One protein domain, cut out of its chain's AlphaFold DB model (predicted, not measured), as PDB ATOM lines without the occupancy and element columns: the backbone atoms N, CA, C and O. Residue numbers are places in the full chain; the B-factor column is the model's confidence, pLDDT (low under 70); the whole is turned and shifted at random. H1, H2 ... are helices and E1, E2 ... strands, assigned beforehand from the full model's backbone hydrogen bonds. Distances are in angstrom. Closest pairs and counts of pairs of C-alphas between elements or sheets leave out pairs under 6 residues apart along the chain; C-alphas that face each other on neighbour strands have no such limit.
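What this domain is: This is residues 347 to 446 of the 633 residues of an uncharacterized protein of Solirubrobacterales bacterium 67-14 (UniProt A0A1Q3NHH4). A small sheet of three strands has the long helix H2 running along one face and on past the sheet, while the short helix H4 covers part of the opposite face. H3 lies off the sheet, near the far end of H2, and H1 only grazes the sheet near the first residue of E1. The printed part has 100 residues, with four named helices and three named strands in the order H1 E1 H2 H3 E2 E3 H4; the sheet runs E1 E2 E3 and is mixed. The class is mixed, helices and strands. The whole is compact, with a radius of gyration of the C-alphas of 14.6 A and spans of 43 by 29 by 18 A.

Where its parts are: In the sheet, E1 is residues 366 to 371, 17.0 A long, with C-alpha 366 at (18.393, 17.322, 11.789). E2 is residues 419 to 422 and E3 residues 425 to 428, each 9.9 A long. H2, residues 374 to 397, is the longest helix at 34.5 A, from C-alpha 374 at (36.662, 32.497, 13.289) to C-alpha 397 at (10.281, 21.074, -5.831). H1 is residues 347 to 360, 19.7 A; H3 is residues 404 to 410, 9.7 A; H4 is residues 438 to 442, 6.0 A.

How they stand to each other: E1 and E2 are parallel at 7 degrees, with N 370 and O 419 within hydrogen-bond range at 3.1 A. E2 and E3 form an antiparallel hairpin at 151 degrees, with N 420 and O 427 at 2.8 A. E1, H2, H3 and E2 make a strand-helix-strand unit, two parallel neighbour strands with helices between, and its crossover is left-handed. H2 is on the sheet at a height of 10.1 A, over E1 and E2; it runs along the strands, at 18 degrees to E2 on the local plane. Its closest C-alphas to E1 are those of Val 377 and Ala 371, 5.2 A apart. H4 is on the opposite face at a height of 8.9 A, over E2, where the closest C-alphas, of Cys 439 and Cys 420, are 5.6 A apart. H1 only grazes the sheet, with residues 349 to 356. H3 is not on the sheet; it only just touches H2, with 3 pairs of C-alphas within 8 A, at residues 391 to 395 of H2 alone, and the closest C-alphas, of Ile 395 and Lys 407, are 6.0 A apart. These two helices run opposite ways at a steep tilt of 66 degrees. H1 is apart from H2, H3 and H4. In H1, H2, H3 and H4, every O i to N i+4 pair is within hydrogen-bond range.

The domain as a whole: The two C-alphas farthest apart are those of Ala 401 and Gly 423, at 43.7 A. The first and last printed C-alphas, of Val 347 and His 446, are 6.2 A apart. The printed part has no cut and no long link. Its mean pLDDT is 96.3, and no printed residue is under 70.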
ATOM      1  N   VAL A 347      26.222  19.960  24.737       94.94
ATOM      2  CA  VAL A 347      25.191  19.016  25.191       94.94
ATOM      3  C   VAL A 347      23.762  19.476  24.909       94.94
ATOM      4  O   VAL A 347      22.891  18.645  24.668       94.94
ATOM      5  N   ASN A 348      23.493  20.784  24.871       95.44
ATOM      6  CA  ASN A 348      22.157  21.287  24.565       95.44
ATOM      7  C   ASN A 348      21.699  20.951  23.139       95.44
ATOM      8  O   ASN A 348      20.513  20.694  22.945       95.44
ATOM      9  N   THR A 349      22.607  20.872  22.159       95.44
ATOM     10  CA  THR A 349      22.237  20.402  20.818       95.44
ATOM     11  C   THR A 349      21.880  18.906  20.861       95.44
ATOM     12  O   THR A 349      20.840  18.512  20.335       95.44
ATOM     13  N   TYR A 350      22.626  18.080  21.604       96.81
ATOM     14  CA  TYR A 350      22.273  16.663  21.803       96.81
ATOM     15  C   TYR A 350      20.962  16.469  22.577       96.81
ATOM     16  O   TYR A 350      20.224  15.533  22.291       96.81
ATOM     17  N   ARG A 351      20.621  17.361  23.519       96.19
ATOM     18  CA  ARG A 351      19.304  17.356  24.182       96.19
ATOM     19  C   ARG A 351      18.173  17.574  23.174       96.19
ATOM     20  O   ARG A 351      17.163  16.884  23.257       96.19
ATOM     21  N   THR A 352      18.335  18.487  22.210       95.38
ATOM     22  CA  THR A 352      17.326  18.678  21.147       95.38
ATOM     23  C   THR A 352      17.198  17.448  20.249       95.38
ATOM     24  O   THR A 352      16.077  17.011  20.000       95.38
ATOM     25  N   ARG A 353      18.319  16.827  19.851       96.81
ATOM     26  CA  ARG A 353      18.317  15.577  19.074       96.81
ATOM     27  C   ARG A 353      17.627  14.439  19.821       96.81
ATOM     28  O   ARG A 353      16.702  13.833  19.304       96.81
ATOM     29  N   ALA A 354      17.990  14.225  21.084       96.94
ATOM     30  CA  ALA A 354      17.390  13.181  21.909       96.94
ATOM     31  C   ALA A 354      15.880  13.387  22.140       96.94
ATOM     32  O   ALA A 354      15.160  12.424  22.394       96.94
ATOM     33  N   ARG A 355      15.387  14.632  22.075       96.19
ATOM     34  CA  ARG A 355      13.946  14.932  22.092       96.19
ATOM     35  C   ARG A 355      13.287  14.571  20.759       96.19
ATOM     36  O   ARG A 355      12.232  13.949  20.789       96.19
ATOM     37  N   LEU A 356      13.927  14.857  19.621       96.19
ATOM     38  CA  LEU A 356      13.457  14.384  18.312       96.19
ATOM     39  C   LEU A 356      13.314  12.862  18.288       96.19
ATOM     40  O   LEU A 356      12.219  12.373  18.015       96.19
ATOM     41  N   ASP A 357      14.360  12.143  18.699       96.69
ATOM     42  CA  ASP A 357      14.352  10.678  18.760       96.69
ATOM     43  C   ASP A 357      13.238  10.158  19.672       96.69
ATOM     44  O   ASP A 357      12.495   9.245  19.316       96.69
ATOM     45  N   ARG A 358      13.078  10.767  20.853       95.06
ATOM     46  CA  ARG A 358      12.069  10.354  21.833       95.06
ATOM     47  C   ARG A 358      10.636  10.547  21.334       95.06
ATOM     48  O   ARG A 358       9.794   9.704  21.632       95.06
ATOM     49  N   PHE A 359      10.340  11.660  20.663       94.12
ATOM     50  CA  PHE A 359       8.965  12.040  20.312       94.12
ATOM     51  C   PHE A 359       8.572  11.716  18.866       94.12
ATOM     52  O   PHE A 359       7.378  11.654  18.583       94.12
ATOM     53  N   ASN A 360       9.535  11.468  17.973       93.44
ATOM     54  CA  ASN A 360       9.279  11.150  16.561       93.44
ATOM     55  C   ASN A 360       9.858   9.796  16.128       93.44
ATOM     56  O   ASN A 360       9.477   9.296  15.076       93.44
ATOM     57  N   GLY A 361      10.744   9.189  16.925       95.06
ATOM     58  CA  GLY A 361      11.410   7.922  16.601       95.06
ATOM     59  C   GLY A 361      12.704   8.071  15.796       95.06
ATOM     60  O   GLY A 361      13.439   7.095  15.662       95.06
ATOM     61  N   ASP A 362      13.003   9.273  15.299       95.19
ATOM     62  CA  ASP A 362      14.229   9.603  14.579       95.19
ATOM     63  C   ASP A 362      14.546  11.111  14.641       95.19
ATOM     64  O   ASP A 362      13.791  11.917  15.192       95.19
ATOM     65  N   HIS A 363      15.675  11.483  14.039       96.75
ATOM     66  CA  HIS A 363      16.110  12.862  13.812       96.75
ATOM     67  C   HIS A 363      16.513  13.090  12.346       96.75
ATOM     68  O   HIS A 363      17.451  13.840  12.055       96.75
ATOM     69  N   ALA A 364      15.839  12.439  11.392       96.62
ATOM     70  CA  ALA A 364      16.185  12.506   9.971       96.62
ATOM     71  C   ALA A 364      16.200  13.953   9.445       96.62
ATOM     72  O   ALA A 364      17.018  14.302   8.588       96.62
ATOM     73  N   ASN A 365      15.366  14.817  10.027       97.94
ATOM     74  CA  ASN A 365      15.280  16.239   9.722       97.94
ATOM     75  C   ASN A 365      16.387  17.109  10.354       97.94
ATOM     76  O   ASN A 365      16.399  18.310  10.103       97.94
ATOM     77  N   GLN A 366      17.324  16.558  11.138       98.31
ATOM     78  CA  GLN A 366      18.393  17.322  11.789       98.31
ATOM     79  C   GLN A 366      19.796  16.956  11.286       98.31
ATOM     80  O   GLN A 366      20.123  15.796  11.033       98.31
ATOM     81  N   VAL A 367      20.651  17.976  11.203       98.44
ATOM     82  CA  VAL A 367      22.100  17.887  10.992       98.44
ATOM     83  C   VAL A 367      22.810  18.786  12.003       98.44
ATOM     84  O   VAL A 367      22.358  19.901  12.266       98.44
ATOM     85  N   MET A 368      23.923  18.313  12.561       98.38
ATOM     86  CA  MET A 368      24.760  19.030  13.522       98.38
ATOM     87  C   MET A 368      26.120  19.368  12.911       98.38
ATOM     88  O   MET A 368      26.920  18.491  12.576       98.38
ATOM     89  N   PHE A 369      26.406  20.662  12.817       98.31
ATOM     90  CA  PHE A 369      27.693  21.199  12.396       98.31
ATOM     91  C   PHE A 369      28.439  21.805  13.581       98.31
ATOM     92  O   PHE A 369      27.845  22.500  14.403       98.31
ATOM     93  N   ARG A 370      29.756  21.588  13.658       97.06
ATOM     94  CA  ARG A 370      30.597  22.133  14.738       97.06
ATOM     95  C   ARG A 370      31.948  22.657  14.267       97.06
ATOM     96  O   ARG A 370      32.618  22.062  13.428       97.06
ATOM     97  N   ALA A 371      32.374  23.783  14.821       97.56
ATOM     98  CA  ALA A 371      33.628  24.423  14.456       97.56
ATOM     99  C   ALA A 371      34.161  25.296  15.592       97.56
ATOM    100  O   ALA A 371      33.393  25.928  16.315       97.56
ATOM    101  N   LYS A 372      35.488  25.415  15.694       96.19
ATOM    102  CA  LYS A 372      36.160  26.379  16.576       96.19
ATOM    103  C   LYS A 372      37.043  27.324  15.766       96.19
ATOM    104  O   LYS A 372      37.707  26.912  14.814       96.19
ATOM    105  N   GLY A 373      37.074  28.590  16.179       94.50
ATOM    106  CA  GLY A 373      37.872  29.645  15.552       94.50
ATOM    107  C   GLY A 373      37.174  30.320  14.368       94.50
ATOM    108  O   GLY A 373      36.461  29.682  13.594       94.50
ATOM    109  N   GLY A 374      37.391  31.631  14.226       93.88
ATOM    110  CA  GLY A 374      36.662  32.497  13.289       93.88
ATOM    111  C   GLY A 374      36.574  31.979  11.844       93.88
ATOM    112  O   GLY A 374      35.463  31.903  11.322       93.88
ATOM    113  N   PRO A 375      37.687  31.579  11.197       96.06
ATOM    114  CA  PRO A 375      37.652  31.061   9.826       96.06
ATOM    115  C   PRO A 375      36.807  29.790   9.659       96.06
ATOM    116  O   PRO A 375      35.976  29.726   8.754       96.06
ATOM    117  N   ASN A 376      36.961  28.809  10.558       97.38
ATOM    118  CA  ASN A 376      36.186  27.565  10.517       97.38
ATOM    119  C   ASN A 376      34.700  27.833  10.779       97.38
ATOM    120  O   ASN A 376      33.851  27.334  10.050       97.38
ATOM    121  N   VAL A 377      34.382  28.658  11.783       97.38
ATOM    122  CA  VAL A 377      32.995  29.029  12.110       97.38
ATOM    123  C   VAL A 377      32.334  29.774  10.950       97.38
ATOM    124  O   VAL A 377      31.175  29.515  10.638       97.38
ATOM    125  N   LYS A 378      33.065  30.664  10.270       96.06
ATOM    126  CA  LYS A 378      32.564  31.346   9.071       96.06
ATOM    127  C   LYS A 378      32.234  30.345   7.958       96.06
ATOM    128  O   LYS A 378      31.119  30.384   7.447       96.06
ATOM    129  N   SER A 379      33.169  29.450   7.629       96.94
ATOM    130  CA  SER A 379      32.983  28.421   6.593       96.94
ATOM    131  C   SER A 379      31.809  27.485   6.913       96.94
ATOM    132  O   SER A 379      30.957  27.231   6.061       96.94
ATOM    133  N   MET A 380      31.699  27.054   8.173       97.88
ATOM    134  CA  MET A 380      30.577  26.264   8.678       97.88
ATOM    135  C   MET A 380      29.237  26.987   8.490       97.88
ATOM    136  O   MET A 380      28.293  26.403   7.966       97.88
ATOM    137  N   ASN A 381      29.147  28.261   8.886       97.12
ATOM    138  CA  ASN A 381      27.908  29.034   8.777       97.12
ATOM    139  C   ASN A 381      27.509  29.298   7.316       97.12
ATOM    140  O   ASN A 381      26.326  29.226   6.991       97.12
ATOM    141  N   GLU A 382      28.468  29.580   6.427       95.94
ATOM    142  CA  GLU A 382      28.197  29.702   4.987       95.94
ATOM    143  C   GLU A 382      27.675  28.371   4.416       95.94
ATOM    144  O   GLU A 382      26.635  28.363   3.758       95.94
ATOM    145  N   THR A 383      28.317  27.250   4.766       97.50
ATOM    146  CA  THR A 383      27.877  25.901   4.365       97.50
ATOM    147  C   THR A 383      26.490  25.557   4.905       97.50
ATOM    148  O   THR A 383      25.712  24.897   4.220       97.50
ATOM    149  N   ALA A 384      26.156  25.996   6.120       98.06
ATOM    150  CA  ALA A 384      24.858  25.742   6.732       98.06
ATOM    151  C   ALA A 384      23.718  26.454   5.994       98.06
ATOM    152  O   ALA A 384      22.676  25.847   5.749       98.06
ATOM    153  N   VAL A 385      23.933  27.713   5.595       97.69
ATOM    154  CA  VAL A 385      22.968  28.477   4.788       97.69
ATOM    155  C   VAL A 385      22.742  27.802   3.439       97.69
ATOM    156  O   VAL A 385      21.591  27.645   3.031       97.69
ATOM    157  N   ASP A 386      23.816  27.390   2.764       97.19
ATOM    158  CA  ASP A 386      23.718  26.773   1.440       97.19
ATOM    159  C   ASP A 386      23.048  25.385   1.527       97.19
ATOM    160  O   ASP A 386      22.052  25.153   0.847       97.19
ATOM    161  N   THR A 387      23.472  24.529   2.467       98.56
ATOM    162  CA  THR A 387      22.864  23.201   2.705       98.56
ATOM    163  C   THR A 387      21.376  23.291   3.053       98.56
ATOM    164  O   THR A 387      20.570  22.545   2.498       98.56
ATOM    165  N   LEU A 388      20.984  24.202   3.957       98.69
ATOM    166  CA  LEU A 388      19.572  24.386   4.318       98.69
ATOM    167  C   LEU A 388      18.752  24.883   3.120       98.69
ATOM    168  O   LEU A 388      17.628  24.433   2.915       98.69
ATOM    169  N   SER A 389      19.317  25.793   2.323       98.12
ATOM    170  CA  SER A 389      18.651  26.326   1.131       98.12
ATOM    171  C   SER A 389      18.428  25.246   0.072       98.12
ATOM    172  O   SER A 389      17.354  25.199  -0.523       98.12
ATOM    173  N   ASP A 390      19.416  24.379  -0.153       97.94
ATOM    174  CA  ASP A 390      19.313  23.265  -1.100       97.94
ATOM    175  C   ASP A 390      18.263  22.244  -0.648       97.94
ATOM    176  O   ASP A 390      17.459  21.786  -1.459       97.94
ATOM    177  N   TRP A 391      18.210  21.950   0.653       98.62
ATOM    178  CA  TRP A 391      17.199  21.064   1.226       98.62
ATOM    179  C   TRP A 391      15.784  21.636   1.068       98.62
ATOM    180  O   TRP A 391      14.883  20.956   0.580       98.62
ATOM    181  N   LEU A 392      15.586  22.912   1.409       98.31
ATOM    182  CA  LEU A 392      14.290  23.580   1.271       98.31
ATOM    183  C   LEU A 392      13.844  23.712  -0.190       98.31
ATOM    184  O   LEU A 392      12.653  23.594  -0.485       98.31
ATOM    185  N   ASP A 393      14.779  23.936  -1.111       97.38
ATOM    186  CA  ASP A 393      14.490  23.955  -2.542       97.38
ATOM    187  C   ASP A 393      14.040  22.584  -3.055       97.38
ATOM    188  O   ASP A 393      13.080  22.521  -3.825       97.38
ATOM    189  N   ALA A 394      14.684  21.502  -2.606       98.00
ATOM    190  CA  ALA A 394      14.289  20.139  -2.951       98.00
ATOM    191  C   ALA A 394      12.872  19.818  -2.435       98.00
ATOM    192  O   ALA A 394      12.021  19.414  -3.227       98.00
ATOM    193  N   ILE A 395      12.575  20.147  -1.171       98.00
ATOM    194  CA  ILE A 395      11.229  19.996  -0.579       98.00
ATOM    195  C   ILE A 395      10.182  20.814  -1.351       98.00
ATOM    196  O   ILE A 395       9.071  20.353  -1.613       98.00
ATOM    197  N   THR A 396      10.527  22.045  -1.742       96.19
ATOM    198  CA  THR A 396       9.635  22.918  -2.525       96.19
ATOM    199  C   THR A 396       9.373  22.343  -3.920       96.19
ATOM    200  O   THR A 396       8.267  22.487  -4.462       96.19
ATOM    201  N   ALA A 397      10.381  21.712  -4.526       96.69
ATOM    202  CA  ALA A 397      10.281  21.074  -5.831       96.69
ATOM    203  C   ALA A 397       9.465  19.773  -5.785       96.69
ATOM    204  O   ALA A 397       8.805  19.460  -6.781       96.69
ATOM    205  N   ASP A 398       9.429  19.064  -4.651       97.56
ATOM    206  CA  ASP A 398       8.647  17.837  -4.512       97.56
ATOM    207  C   ASP A 398       7.128  18.105  -4.534       97.56
ATOM    208  O   ASP A 398       6.494  18.525  -3.557       97.56
ATOM    209  N   LYS A 399       6.511  17.806  -5.683       96.69
ATOM    210  CA  LYS A 399       5.059  17.886  -5.910       96.69
ATOM    211  C   LYS A 399       4.313  16.594  -5.562       96.69
ATOM    212  O   LYS A 399       3.119  16.502  -5.844       96.69
ATOM    213  N   SER A 400       4.980  15.607  -4.964       97.81
ATOM    214  CA  SER A 400       4.342  14.372  -4.506       97.81
ATOM    215  C   SER A 400       3.262  14.648  -3.452       97.81
ATOM    216  O   SER A 400       3.241  15.697  -2.802       97.81
ATOM    217  N   ALA A 401       2.360  13.685  -3.263       97.19
ATOM    218  CA  ALA A 401       1.318  13.743  -2.238       97.19
ATOM    219  C   ALA A 401       1.805  13.299  -0.842       97.19
ATOM    220  O   ALA A 401       0.984  13.127   0.057       97.19
ATOM    221  N   LYS A 402       3.118  13.082  -0.659       97.44
ATOM    222  CA  LYS A 402       3.682  12.667   0.629       97.44
ATOM    223  C   LYS A 402       3.422  13.727   1.710       97.44
ATOM    224  O   LYS A 402       3.486  14.925   1.410       97.44
ATOM    225  N   PRO A 403       3.173  13.323   2.966       95.88
ATOM    226  CA  PRO A 403       3.201  14.231   4.107       95.88
ATOM    227  C   PRO A 403       4.526  14.997   4.191       95.88
ATOM    228  O   PRO A 403       5.583  14.469   3.852       95.88
ATOM    229  N   LEU A 404       4.487  16.241   4.677       95.25
ATOM    230  CA  LEU A 404       5.674  17.101   4.735       95.25
ATOM    231  C   LEU A 404       6.858  16.486   5.518       95.25
ATOM    232  O   LEU A 404       7.964  16.555   4.991       95.25
ATOM    233  N   PRO A 405       6.682  15.821   6.681       95.62
ATOM    234  CA  PRO A 405       7.793  15.136   7.356       95.62
ATOM    235  C   PRO A 405       8.505  14.090   6.486       95.62
ATOM    236  O   PRO A 405       9.731  14.008   6.484       95.62
ATOM    237  N   GLU A 406       7.752  13.329   5.685       97.19
ATOM    238  CA  GLU A 406       8.332  12.339   4.770       97.19
ATOM    239  C   GLU A 406       9.112  13.007   3.635       97.19
ATOM    240  O   GLU A 406      10.161  12.502   3.239       97.19
ATOM    241  N   LYS A 407       8.630  14.150   3.128       98.12
ATOM    242  CA  LYS A 407       9.367  14.956   2.142       98.12
ATOM    243  C   LYS A 407      10.662  15.495   2.724       98.12
ATOM    244  O   LYS A 407      11.709  15.354   2.113       98.12
ATOM    245  N   VAL A 408      10.614  16.043   3.940       98.00
ATOM    246  CA  VAL A 408      11.808  16.541   4.633       98.00
ATOM    247  C   VAL A 408      12.870  15.447   4.724       98.00
ATOM    248  O   VAL A 408      14.016  15.694   4.364       98.00
ATOM    249  N   ALA A 409      12.506  14.233   5.135       97.75
ATOM    250  CA  ALA A 409      13.457  13.125   5.188       97.75
ATOM    251  C   ALA A 409      13.942  12.680   3.792       97.75
ATOM    252  O   ALA A 409      15.137  12.454   3.604       97.75
ATOM    253  N   ALA A 410      13.037  12.565   2.813       98.00
ATOM    254  CA  ALA A 410      13.348  12.053   1.476       98.00
ATOM    255  C   ALA A 410      14.172  13.026   0.616       98.00
ATOM    256  O   ALA A 410      15.032  12.587  -0.146       98.00
ATOM    257  N   ASP A 411      13.932  14.327   0.760       98.50
ATOM    258  CA  ASP A 411      14.551  15.388  -0.039       98.50
ATOM    259  C   ASP A 411      15.824  15.950   0.617       98.50
ATOM    260  O   ASP A 411      16.362  16.976   0.194       98.50
ATOM    261  N   LYS A 412      16.323  15.281   1.665       98.44
ATOM    262  CA  LYS A 412      17.568  15.628   2.352       98.44
ATOM    263  C   LYS A 412      18.760  15.522   1.393       98.44
ATOM    264  O   LYS A 412      19.047  14.430   0.899       98.44
ATOM    265  N   PRO A 413      19.506  16.619   1.142       97.88
ATOM    266  CA  PRO A 413      20.671  16.577   0.268       97.88
ATOM    267  C   PRO A 413      21.730  15.604   0.791       97.88
ATOM    268  O   PRO A 413      21.977  15.542   1.991       97.88
ATOM    269  N   ALA A 414      22.441  14.917  -0.108       95.31
ATOM    270  CA  ALA A 414      23.489  13.965   0.278       95.31
ATOM    271  C   ALA A 414      24.598  14.594   1.148       95.31
ATOM    272  O   ALA A 414      25.168  13.929   2.006       95.31
ATOM    273  N   GLY A 415      24.884  15.888   0.957       92.69
ATOM    274  CA  GLY A 415      25.849  16.643   1.764       92.69
ATOM    275  C   GLY A 415      25.314  17.145   3.112       92.69
ATOM    276  O   GLY A 415      26.069  17.763   3.865       92.69
ATOM    277  N   ALA A 416      24.039  16.918   3.435       97.75
ATOM    278  CA  ALA A 416      23.425  17.289   4.707       97.75
ATOM    279  C   ALA A 416      23.658  16.183   5.755       97.75
ATOM    280  O   ALA A 416      22.731  15.513   6.196       97.75
ATOM    281  N   VAL A 417      24.912  15.981   6.148       97.75
ATOM    282  CA  VAL A 417      25.337  14.992   7.156       97.75
ATOM    283  C   VAL A 417      26.078  15.688   8.285       97.75
ATOM    284  O   VAL A 417      26.670  16.734   8.047       97.75
ATOM    285  N   ASP A 418      26.059  15.142   9.502       98.50
ATOM    286  CA  ASP A 418      26.793  15.742  10.622       98.50
ATOM    287  C   ASP A 418      28.269  15.945  10.267       98.50
ATOM    288  O   ASP A 418      28.904  15.078   9.663       98.50
ATOM    289  N   ALA A 419      28.821  17.098  10.638       98.31
ATOM    290  CA  ALA A 419      30.162  17.479  10.211       98.31
ATOM    291  C   ALA A 419      30.859  18.404  11.209       98.31
ATOM    292  O   ALA A 419      30.237  19.013  12.090       98.31
ATOM    293  N   CYS A 420      32.172  18.533  11.056       98.25
ATOM    294  CA  CYS A 420      32.973  19.530  11.735       98.25
ATOM    295  C   CYS A 420      33.982  20.212  10.810       98.25
ATOM    296  O   CYS A 420      34.317  19.700   9.746       98.25
ATOM    297  N   TRP A 421      34.483  21.376  11.228       98.25
ATOM    298  CA  TRP A 421      35.542  22.093  10.519       98.25
ATOM    299  C   TRP A 421      36.816  22.130  11.353       98.25
ATOM    300  O   TRP A 421      36.827  22.686  12.457       98.25
ATOM    301  N   ILE A 422      37.894  21.552  10.822       96.44
ATOM    302  CA  ILE A 422      39.200  21.437  11.481       96.44
ATOM    303  C   ILE A 422      40.282  21.835  10.478       96.44
ATOM    304  O   ILE A 422      40.345  21.313   9.367       96.44
ATOM    305  N   GLY A 423      41.134  22.792  10.857       93.19
ATOM    306  CA  GLY A 423      42.221  23.263   9.990       93.19
ATOM    307  C   GLY A 423      41.759  23.819   8.634       93.19
ATOM    308  O   GLY A 423      42.484  23.688   7.656       93.19
ATOM    309  N   GLY A 424      40.553  24.400   8.556       91.62
ATOM    310  CA  GLY A 424      39.956  24.907   7.315       91.62
ATOM    311  C   GLY A 424      39.192  23.867   6.491       91.62
ATOM    312  O   GLY A 424      38.483  24.249   5.562       91.62
ATOM    313  N   ASN A 425      39.276  22.584   6.846       96.00
ATOM    314  CA  ASN A 425      38.636  21.495   6.113       96.00
ATOM    315  C   ASN A 425      37.340  21.060   6.788       96.00
ATOM    316  O   ASN A 425      37.289  20.948   8.015       96.00
ATOM    317  N   ARG A 426      36.320  20.764   5.978       97.44
ATOM    318  CA  ARG A 426      35.125  20.047   6.424       97.44
ATOM    319  C   ARG A 426      35.448  18.561   6.563       97.44
ATOM    320  O   ARG A 426      36.081  17.983   5.684       97.44
ATOM    321  N   ILE A 427      34.981  17.963   7.648       98.19
ATOM    322  CA  ILE A 427      35.098  16.541   7.950       98.19
ATOM    323  C   ILE A 427      33.707  16.051   8.323       98.19
ATOM    324  O   ILE A 427      33.114  16.560   9.274       98.19
ATOM    325  N   ASP A 428      33.182  15.095   7.568       97.62
ATOM    326  CA  ASP A 428      31.908  14.464   7.893       97.62
ATOM    327  C   ASP A 428      32.123  13.457   9.028       97.62
ATOM    328  O   ASP A 428      33.090  12.691   9.042       97.62
ATOM    329  N   GLY A 429      31.236  13.487  10.014       95.38
ATOM    330  CA  GLY A 429      31.362  12.688  11.220       95.38
ATOM    331  C   GLY A 429      30.117  12.811  12.078       95.38
ATOM    332  O   GLY A 429      29.782  13.910  12.536       95.38
ATOM    333  N   GLU A 430      29.481  11.664  12.314       94.31
ATOM    334  CA  GLU A 430      28.294  11.521  13.156       94.31
ATOM    335  C   GLU A 430      28.444  12.304  14.465       94.31
ATOM    336  O   GLU A 430      29.494  12.258  15.122       94.31
ATOM    337  N   ALA A 431      27.405  13.051  14.832       94.38
ATOM    338  CA  ALA A 431      27.327  13.700  16.126       94.38
ATOM    339  C   ALA A 431      26.598  12.783  17.115       94.38
ATOM    340  O   ALA A 431      25.372  12.822  17.254       94.38
ATOM    341  N   ALA A 432      27.382  11.976  17.829       93.12
ATOM    342  CA  ALA A 432      26.911  11.078  18.875       93.12
ATOM    343  C   ALA A 432      27.859  11.132  20.081       93.12
ATOM    344  O   ALA A 432      29.069  10.964  19.934       93.12
ATOM    345  N   ILE A 433      27.306  11.356  21.280       91.06
ATOM    346  CA  ILE A 433      28.104  11.431  22.512       91.06
ATOM    347  C   ILE A 433      28.848  10.110  22.718       91.06
ATOM    348  O   ILE A 433      28.236   9.046  22.780       91.06
ATOM    349  N   GLY A 434      30.170  10.200  22.865       88.75
ATOM    350  CA  GLY A 434      31.043   9.044  23.061       88.75
ATOM    351  C   GLY A 434      31.532   8.390  21.767       88.75
ATOM    352  O   GLY A 434      32.304   7.433  21.849       88.75
ATOM    353  N   ALA A 435      31.147   8.887  20.585       92.62
ATOM    354  CA  ALA A 435      31.744   8.401  19.349       92.62
ATOM    355  C   ALA A 435      33.227   8.799  19.259       92.62
ATOM    356  O   ALA A 435      33.670   9.818  19.787       92.62
ATOM    357  N   THR A 436      34.015   7.973  18.576       94.88
ATOM    358  CA  THR A 436      35.480   8.107  18.494       94.88
ATOM    359  C   THR A 436      35.953   8.777  17.204       94.88
ATOM    360  O   THR A 436      37.145   8.775  16.900       94.88
ATOM    361  N   ASN A 437      35.030   9.353  16.426       95.69
ATOM    362  CA  ASN A 437      35.371  10.060  15.197       95.69
ATOM    363  C   ASN A 437      36.141  11.365  15.485       95.69
ATOM    364  O   ASN A 437      36.158  11.886  16.604       95.69
ATOM    365  N   GLN A 438      36.801  11.904  14.458       96.38
ATOM    366  CA  GLN A 438      37.659  13.084  14.608       96.38
ATOM    367  C   GLN A 438      36.894  14.308  15.135       96.38
ATOM    368  O   GLN A 438      37.450  15.123  15.871       96.38
ATOM    369  N   CYS A 439      35.620  14.438  14.778       96.25
ATOM    370  CA  CYS A 439      34.817  15.569  15.192       96.25
ATOM    371  C   CYS A 439      34.440  15.505  16.680       96.25
ATOM    372  O   CYS A 439      34.592  16.512  17.368       96.25
ATOM    373  N   GLU A 440      34.027  14.343  17.195       94.25
ATOM    374  CA  GLU A 440      33.732  14.152  18.628       94.25
ATOM    375  C   GLU A 440      34.984  14.208  19.509       94.25
ATOM    376  O   GLU A 440      34.943  14.739  20.612       94.25
ATOM    377  N   THR A 441      36.126  13.721  19.020       94.31
ATOM    378  CA  THR A 441      37.390  13.797  19.775       94.31
ATOM    379  C   THR A 441      37.965  15.214  19.832       94.31
ATOM    380  O   THR A 441      38.603  15.574  20.818       94.31
ATOM    381  N   THR A 442      37.734  16.036  18.801       95.06
ATOM    382  CA  THR A 442      38.218  17.429  18.752       95.06
ATOM    383  C   THR A 442      37.280  18.404  19.466       95.06
ATOM    384  O   THR A 442      37.736  19.386  20.049       95.06
ATOM    385  N   TYR A 443      35.971  18.157  19.394       94.56
ATOM    386  CA  TYR A 443      34.918  19.037  19.898       94.56
ATOM    387  C   TYR A 443      33.970  18.260  20.819       94.56
ATOM    388  O   TYR A 443      32.768  18.178  20.561       94.56
ATOM    389  N   ALA A 444      34.535  17.663  21.869       92.56
ATOM    390  CA  ALA A 444      33.816  16.779  22.775       92.56
ATOM    391  C   ALA A 444      32.710  17.531  23.540       92.56
ATOM    392  O   ALA A 444      32.984  18.562  24.154       92.56
ATOM    393  N   PRO A 445      31.459  17.044  23.553       92.12
ATOM    394  CA  PRO A 445      30.428  17.659  24.372       92.12
ATOM    395  C   PRO A 445      30.705  17.420  25.858       92.12
ATOM    396  O   PRO A 445      30.947  16.286  26.278       92.12
ATOM    397  N   HIS A 446      30.594  18.476  26.666       92.19
ATOM    398  CA  HIS A 446      30.576  18.343  28.126       92.19
ATOM    399  C   HIS A 446      29.158  18.111  28.632       92.19
ATOM    400  O   HIS A 446      28.277  17.685  27.889       92.19
TER     401      HIS A 446